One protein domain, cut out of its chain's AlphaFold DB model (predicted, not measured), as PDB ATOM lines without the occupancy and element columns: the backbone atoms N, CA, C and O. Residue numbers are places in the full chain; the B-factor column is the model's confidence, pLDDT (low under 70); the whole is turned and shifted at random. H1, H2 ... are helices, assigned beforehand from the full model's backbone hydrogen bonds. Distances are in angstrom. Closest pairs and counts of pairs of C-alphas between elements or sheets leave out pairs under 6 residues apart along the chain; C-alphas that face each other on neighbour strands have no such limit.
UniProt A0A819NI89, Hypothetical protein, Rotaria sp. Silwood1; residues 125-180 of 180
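AT A GLANCE: This is residues 125 to 180 of the 180 residues of the protein "Hypothetical protein" of Rotaria sp. Silwood1 (UniProt A0A819NI89). One long helix, H1, makes the length of this domain, and the rest of the chain folds back along it, with the short helices H2 and H3 packed on part of its length. The turn between, with residues 153 to 159, sticks out beyond the last residue of H1. The 56 printed residues hold three named helices, in the order H1, H2, H3, and no named strand; the class is all helix. The whole is loose, with a radius of gyration of the C-alphas of 13.6 A, and a rod in outline, spanning 48 by 16 by 13 A.

IN THESE COORDINATES: Find C-alpha 125 at (4.753, -2.714, 9.510); from there H1, residues 125 to 152, runs 41.0 A to C-alpha 152 at (36.476, 22.308, 16.324). Go on to residues 165 to 168 for H2, four residues. Then look at C-alpha 173, where H3, residues 173 to 179, begins; it runs 9.9 A to C-alpha 179 at (13.597, 15.912, 10.827).

HOW THE PARTS SIT: Begin with H1 and look at its residues 140 to 147, which alone touch H2; the closest C-alphas, of Ser 144 and Leu 166, are 5.6 A apart. Its residues 136 to 145 alone touch H3, where the C-alphas of Gly 137 and Gly 177, the closest, are 3.9 A apart. H1 and H3 run opposite ways at a tilt of 35.2 degrees, only just steep. H2 and H3 are close but not clearly touching, the closest C-alphas, of Phe 167 and Ile 173, being 6.0 A apart. In H1 and H3 every pair of O i and N i+4 is within hydrogen-bond range; H2 is too short for such a pair, and its one pair of O i and N i+3 is within range.

THE WHOLE: Look at the C-alphas of Gly 125 and Val 156 for the two farthest apart, 48.4 A. The link from H1 to H2, residues 153 to 164, is long, and the link from H2 to H3 is tight. The printed part has no cut and ends at Leu 180, the chain's last residue. The mean pLDDT of the printed part is 95.0, and no printed residue is under 70.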
ATOM      1  N   GLY A 125       3.645  -3.019  10.424       91.94
ATOM      2  CA  GLY A 125       4.753  -2.714   9.510       91.94
ATOM      3  C   GLY A 125       5.136  -1.230   9.479       91.94
ATOM      4  O   GLY A 125       6.315  -0.902   9.585       91.94
ATOM      5  N   LEU A 126       4.151  -0.324   9.432       91.50
ATOM      6  CA  LEU A 126       4.416   1.121   9.443       91.50
ATOM      7  C   LEU A 126       5.079   1.590  10.746       91.50
ATOM      8  O   LEU A 126       5.915   2.489  10.705       91.50
ATOM      9  N   GLN A 127       4.743   0.990  11.894       92.56
ATOM     10  CA  GLN A 127       5.400   1.344  13.153       92.56
ATOM     11  C   GLN A 127       6.877   0.946  13.136       92.56
ATOM     12  O   GLN A 127       7.707   1.729  13.584       92.56
ATOM     13  N   TYR A 128       7.227  -0.213  12.571       95.69
ATOM     14  CA  TYR A 128       8.632  -0.596  12.411       95.69
ATOM     15  C   TYR A 128       9.388   0.362  11.492       95.69
ATOM     16  O   TYR A 128      10.487   0.781  11.843       95.69
ATOM     17  N   VAL A 129       8.790   0.769  10.366       96.62
ATOM     18  CA  VAL A 129       9.387   1.782   9.479       96.62
ATOM     19  C   VAL A 129       9.659   3.079  10.246       96.62
ATOM     20  O   VAL A 129      10.777   3.583  10.194       96.62
ATOM     21  N   GLY A 130       8.687   3.572  11.022       95.88
ATOM     22  CA  GLY A 130       8.865   4.766  11.852       95.88
ATOM     23  C   GLY A 130       9.968   4.620  12.906       95.88
ATOM     24  O   GLY A 130      10.764   5.535  13.089       95.88
ATOM     25  N   ILE A 131      10.076   3.455  13.555       97.12
ATOM     26  CA  ILE A 131      11.157   3.160  14.510       97.12
ATOM     27  C   ILE A 131      12.525   3.201  13.814       97.12
ATOM     28  O   ILE A 131      13.462   3.795  14.343       97.12
ATOM     29  N   TYR A 132      12.654   2.601  12.626       98.06
ATOM     30  CA  TYR A 132      13.908   2.634  11.870       98.06
ATOM     31  C   TYR A 132      14.277   4.047  11.420       98.06
ATOM     32  O   TYR A 132      15.438   4.431  11.555       98.06
ATOM     33  N   MET A 133      13.307   4.823  10.929       98.19
ATOM     34  CA  MET A 133      13.519   6.226  10.559       98.19
ATOM     35  C   MET A 133      14.027   7.027  11.757       98.19
ATOM     36  O   MET A 133      15.095   7.624  11.664       98.19
ATOM     37  N   PHE A 134      13.364   6.907  12.908       98.19
ATOM     38  CA  PHE A 134      13.784   7.558  14.146       98.19
ATOM     39  C   PHE A 134      15.213   7.192  14.562       98.19
ATOM     40  O   PHE A 134      16.001   8.066  14.919       98.19
ATOM     41  N   ILE A 135      15.570   5.902  14.512       98.50
ATOM     42  CA  ILE A 135      16.923   5.435  14.848       98.50
ATOM     43  C   ILE A 135      17.951   6.075  13.907       98.50
ATOM     44  O   ILE A 135      18.969   6.596  14.361       98.50
ATOM     45  N   ILE A 136      17.694   6.067  12.599       98.44
ATOM     46  CA  ILE A 136      18.596   6.680  11.619       98.44
ATOM     47  C   ILE A 136      18.697   8.190  11.861       98.44
ATOM     48  O   ILE A 136      19.806   8.729  11.842       98.44
ATOM     49  N   GLY A 137      17.578   8.860  12.132       98.31
ATOM     50  CA  GLY A 137      17.506  10.297  12.382       98.31
ATOM     51  C   GLY A 137      18.324  10.717  13.596       98.31
ATOM     52  O   GLY A 137      19.280  11.493  13.470       98.31
ATOM     53  N   ILE A 138      18.043  10.114  14.757       98.31
ATOM     54  CA  ILE A 138      18.705  10.458  16.021       98.31
ATOM     55  C   ILE A 138      20.215  10.191  15.978       98.31
ATOM     56  O   ILE A 138      20.998  11.000  16.487       98.31
ATOM     57  N   PHE A 139      20.653   9.101  15.334       98.38
ATOM     58  CA  PHE A 139      22.081   8.817  15.176       98.38
ATOM     59  C   PHE A 139      22.744   9.733  14.149       98.38
ATOM     60  O   PHE A 139      23.863  10.182  14.390       98.38
ATOM     61  N   THR A 140      22.078  10.064  13.042       98.38
ATOM     62  CA  THR A 140      22.613  11.012  12.052       98.38
ATOM     63  C   THR A 140      22.821  12.391  12.678       98.38
ATOM     64  O   THR A 140      23.885  12.997  12.507       98.38
ATOM     65  N   GLU A 141      21.848  12.871  13.458       98.06
ATOM     66  CA  GLU A 141      21.960  14.121  14.211       98.06
ATOM     67  C   GLU A 141      23.145  14.060  15.187       98.06
ATOM     68  O   GLU A 141      24.069  14.867  15.084       98.06
ATOM     69  N   LEU A 142      23.177  13.066  16.079       97.94
ATOM     70  CA  LEU A 142      24.204  12.973  17.119       97.94
ATOM     71  C   LEU A 142      25.618  12.792  16.548       97.94
ATOM     72  O   LEU A 142      26.552  13.481  16.958       97.94
ATOM     73  N   ILE A 143      25.800  11.874  15.597       98.06
ATOM     74  CA  ILE A 143      27.121  11.559  15.038       98.06
ATOM     75  C   ILE A 143      27.671  12.753  14.260       98.06
ATOM     76  O   ILE A 143      28.858  13.061  14.383       98.06
ATOM     77  N   SER A 144      26.835  13.451  13.485       97.69
ATOM     78  CA  SER A 144      27.294  14.619  12.724       97.69
ATOM     79  C   SER A 144      27.763  15.743  13.652       97.69
ATOM     80  O   SER A 144      28.828  16.327  13.433       97.69
ATOM     81  N   GLU A 145      27.036  15.990  14.740       97.00
ATOM     82  CA  GLU A 145      27.411  16.962  15.766       97.00
ATOM     83  C   GLU A 145      28.712  16.583  16.490       97.00
ATOM     84  O   GLU A 145      29.603  17.423  16.629       97.00
ATOM     85  N   LEU A 146      28.883  15.312  16.872       96.94
ATOM     86  CA  LEU A 146      30.115  14.819  17.503       96.94
ATOM     87  C   LEU A 146      31.334  14.938  16.579       96.94
ATOM     88  O   LEU A 146      32.407  15.354  17.022       96.94
ATOM     89  N   GLN A 147      31.177  14.610  15.293       96.56
ATOM     90  CA  GLN A 147      32.227  14.789  14.287       96.56
ATOM     91  C   GLN A 147      32.650  16.260  14.182       96.56
ATOM     92  O   GLN A 147      33.845  16.570  14.201       96.56
ATOM     93  N   ARG A 148      31.670  17.173  14.125       95.31
ATOM     94  CA  ARG A 148      31.922  18.616  14.046       95.31
ATOM     95  C   ARG A 148      32.585  19.154  15.311       95.31
ATOM     96  O   ARG A 148      33.525  19.938  15.196       95.31
ATOM     97  N   LYS A 149      32.136  18.723  16.494       94.19
ATOM     98  CA  LYS A 149      32.762  19.087  17.770       94.19
ATOM     99  C   LYS A 149      34.227  18.657  17.807       94.19
ATOM    100  O   LYS A 149      35.098  19.494  18.006       94.19
ATOM    101  N   LYS A 150      34.515  17.382  17.523       94.75
ATOM    102  CA  LYS A 150      35.891  16.857  17.530       94.75
ATOM    103  C   LYS A 150      36.818  17.649  16.602       94.75
ATOM    104  O   LYS A 150      37.983  17.855  16.922       94.75
ATOM    105  N   PHE A 151      36.311  18.087  15.448       95.06
ATOM    106  CA  PHE A 151      37.072  18.929  14.530       95.06
ATOM    107  C   PHE A 151      37.371  20.318  15.115       95.06
ATOM    108  O   PHE A 151      38.503  20.787  14.982       95.06
ATOM    109  N   LYS A 152      36.379  20.954  15.754       91.56
ATOM    110  CA  LYS A 152      36.476  22.308  16.324       91.56
ATOM    111  C   LYS A 152      37.252  22.392  17.638       91.56
ATOM    112  O   LYS A 152      37.868  23.421  17.893       91.56
ATOM    113  N   ASP A 153      37.290  21.313  18.416       91.44
ATOM    114  CA  ASP A 153      38.084  21.238  19.650       91.44
ATOM    115  C   ASP A 153      39.603  21.354  19.375       91.44
ATOM    116  O   ASP A 153      40.384  21.653  20.277       91.44
ATOM    117  N   ASN A 154      40.050  21.157  18.126       92.75
ATOM    118  CA  ASN A 154      41.439  21.380  17.726       92.75
ATOM    119  C   ASN A 154      41.709  22.871  17.443       92.75
ATOM    120  O   ASN A 154      41.120  23.461  16.536       92.75
ATOM    121  N   SER A 155      42.678  23.458  18.155       89.12
ATOM    122  CA  SER A 155      43.083  24.864  18.008       89.12
ATOM    123  C   SER A 155      43.503  25.249  16.579       89.12
ATOM    124  O   SER A 155      43.265  26.374  16.148       89.12
ATOM    125  N   VAL A 156      44.051  24.311  15.798       92.81
ATOM    126  CA  VAL A 156      44.466  24.523  14.394       92.81
ATOM    127  C   VAL A 156      43.267  24.700  13.448       92.81
ATOM    128  O   VAL A 156      43.399  25.214  12.330       92.81
ATOM    129  N   ASN A 157      42.085  24.265  13.883       91.62
ATOM    130  CA  ASN A 157      40.841  24.338  13.124       91.62
ATOM    131  C   ASN A 157      39.926  25.473  13.582       91.62
ATOM    132  O   ASN A 157      38.814  25.600  13.062       91.62
ATOM    133  N   GLN A 158      40.385  26.314  14.510       79.62
ATOM    134  CA  GLN A 158      39.642  27.494  14.929       79.62
ATOM    135  C   GLN A 158      39.314  28.348  13.701       79.62
ATOM    136  O   GLN A 158      40.156  28.572  12.828       79.62
ATOM    137  N   SER A 159      38.049  28.748  13.595       83.56
ATOM    138  CA  SER A 159      37.489  29.495  12.458       83.56
ATOM    139  C   SER A 159      37.389  28.745  11.118       83.56
ATOM    140  O   SER A 159      36.920  29.332  10.142       83.56
ATOM    141  N   LYS A 160      37.754  27.456  11.035       91.19
ATOM    142  CA  LYS A 160      37.546  26.644   9.823       91.19
ATOM    143  C   LYS A 160      36.165  25.990   9.821       91.19
ATOM    144  O   LYS A 160      35.649  25.553  10.851       91.19
ATOM    145  N   LEU A 161      35.567  25.895   8.635       90.62
ATOM    146  CA  LEU A 161      34.321  25.156   8.434       90.62
ATOM    147  C   LEU A 161      34.604  23.653   8.374       90.62
ATOM    148  O   LEU A 161      35.533  23.218   7.699       90.62
ATOM    149  N   TYR A 162      33.777  22.865   9.059       93.25
ATOM    150  CA  TYR A 162      33.821  21.409   8.964       93.25
ATOM    151  C   TYR A 162      32.996  20.936   7.762       93.25
ATOM    152  O   TYR A 162      31.788  21.161   7.726       93.25
ATOM    153  N   THR A 163      33.643  20.287   6.791       95.00
ATOM    154  CA  THR A 163      33.031  19.834   5.523       95.00
ATOM    155  C   THR A 163      33.255  18.344   5.234       95.00
ATOM    156  O   THR A 163      32.977  17.877   4.132       95.00
ATOM    157  N   ALA A 164      33.760  17.588   6.211       94.19
ATOM    158  CA  ALA A 164      34.043  16.158   6.088       94.19
ATOM    159  C   ALA A 164      32.984  15.297   6.804       94.19
ATOM    160  O   ALA A 164      32.033  15.807   7.403       94.19
ATOM    161  N   GLY A 165      33.153  13.971   6.760       95.94
ATOM    162  CA  GLY A 165      32.240  13.023   7.404       95.94
ATOM    163  C   GLY A 165      30.812  13.186   6.890       95.94
ATOM    164  O   GLY A 165      30.594  13.353   5.699       95.94
ATOM    165  N   LEU A 166      29.823  13.202   7.783       95.81
ATOM    166  CA  LEU A 166      28.426  13.376   7.372       95.81
ATOM    167  C   LEU A 166      28.157  14.750   6.728       95.81
ATOM    168  O   LEU A 166      27.270  14.873   5.885       95.81
ATOM    169  N   PHE A 167      28.942  15.778   7.067       96.56
ATOM    170  CA  PHE A 167      28.811  17.111   6.467       96.56
ATOM    171  C   PHE A 167      29.319  17.186   5.021       96.56
ATOM    172  O   PHE A 167      29.034  18.175   4.347       96.56
ATOM    173  N   SER A 168      30.000  16.154   4.504       96.56
ATOM    174  CA  SER A 168      30.316  16.084   3.071       96.56
ATOM    175  C   SER A 168      29.101  15.708   2.217       96.56
ATOM    176  O   SER A 168      29.122  15.927   1.011       96.56
ATOM    177  N   LEU A 169      28.048  15.141   2.824       96.44
ATOM    178  CA  LEU A 169      26.824  14.730   2.129       96.44
ATOM    179  C   LEU A 169      25.810  15.875   2.021       96.44
ATOM    180  O   LEU A 169      25.138  16.019   1.003       96.44
ATOM    181  N   ALA A 170      25.689  16.693   3.069       95.44
ATOM    182  CA  ALA A 170      24.779  17.832   3.093       95.44
ATOM    183  C   ALA A 170      25.263  18.938   4.037       95.44
ATOM    184  O   ALA A 170      25.794  18.676   5.116       95.44
ATOM    185  N   ARG A 171      24.966  20.197   3.675       94.38
ATOM    186  CA  ARG A 171      25.313  21.391   4.474       94.38
ATOM    187  C   ARG A 171      24.730  21.368   5.893       94.38
ATOM    188  O   ARG A 171      25.364  21.864   6.820       94.38
ATOM    189  N   HIS A 172      23.534  20.802   6.054       94.56
ATOM    190  CA  HIS A 172      22.809  20.702   7.327       94.56
ATOM    191  C   HIS A 172      22.330  19.269   7.572       94.56
ATOM    192  O   HIS A 172      21.150  19.027   7.826       94.56
ATOM    193  N   ILE A 173      23.243  18.299   7.455       97.19
ATOM    194  CA  ILE A 173      22.923  16.876   7.645       97.19
ATOM    195  C   ILE A 173      22.325  16.586   9.033       97.19
ATOM    196  O   ILE A 173      21.446  15.742   9.163       97.19
ATOM    197  N   ASN A 174      22.737  17.349  10.049       96.38
ATOM    198  CA  ASN A 174      22.197  17.296  11.405       96.38
ATOM    199  C   ASN A 174      20.698  17.645  11.454       96.38
ATOM    200  O   ASN A 174      19.939  16.970  12.138       96.38
ATOM    201  N   TYR A 175      20.251  18.653  10.697       96.25
ATOM    202  CA  TYR A 175      18.830  19.007  10.600       96.25
ATOM    203  C   TYR A 175      18.039  17.983   9.791       96.25
ATOM    204  O   TYR A 175      16.881  17.723  10.109       96.25
ATOM    205  N   GLY A 176      18.671  17.372   8.784       97.06
ATOM    206  CA  GLY A 176      18.106  16.215   8.092       97.06
ATOM    207  C   GLY A 176      17.844  15.061   9.060       97.06
ATOM    208  O   GLY A 176      16.738  14.537   9.083       97.06
ATOM    209  N   GLY A 177      18.823  14.740   9.913       97.19
ATOM    210  CA  GLY A 177      18.677  13.738  10.971       97.19
ATOM    211  C   GLY A 177      17.593  14.089  11.992       97.19
ATOM    212  O   GLY A 177      16.786  13.236  12.314       97.19
ATOM    213  N   TYR A 178      17.521  15.344  12.444       95.56
ATOM    214  CA  TYR A 178      16.480  15.802  13.378       95.56
ATOM    215  C   TYR A 178      15.056  15.711  12.805       95.56
ATOM    216  O   TYR A 178      14.099  15.506  13.544       95.56
ATOM    217  N   THR A 179      14.907  15.934  11.499       95.00
ATOM    218  CA  THR A 179      13.597  15.912  10.827       95.00
ATOM    219  C   THR A 179      13.085  14.488  10.608       95.00
ATOM    220  O   THR A 179      11.877  14.292  10.480       95.00
ATOM    221  N   LEU A 180      14.006  13.527  10.509       93.81
ATOM    222  CA  LEU A 180      13.736  12.118  10.240       93.81
ATOM    223  C   LEU A 180      13.308  11.365  11.507       93.81
ATOM    224  O   LEU A 180      12.338  10.582  11.395       93.81
TER     225      LEU A 180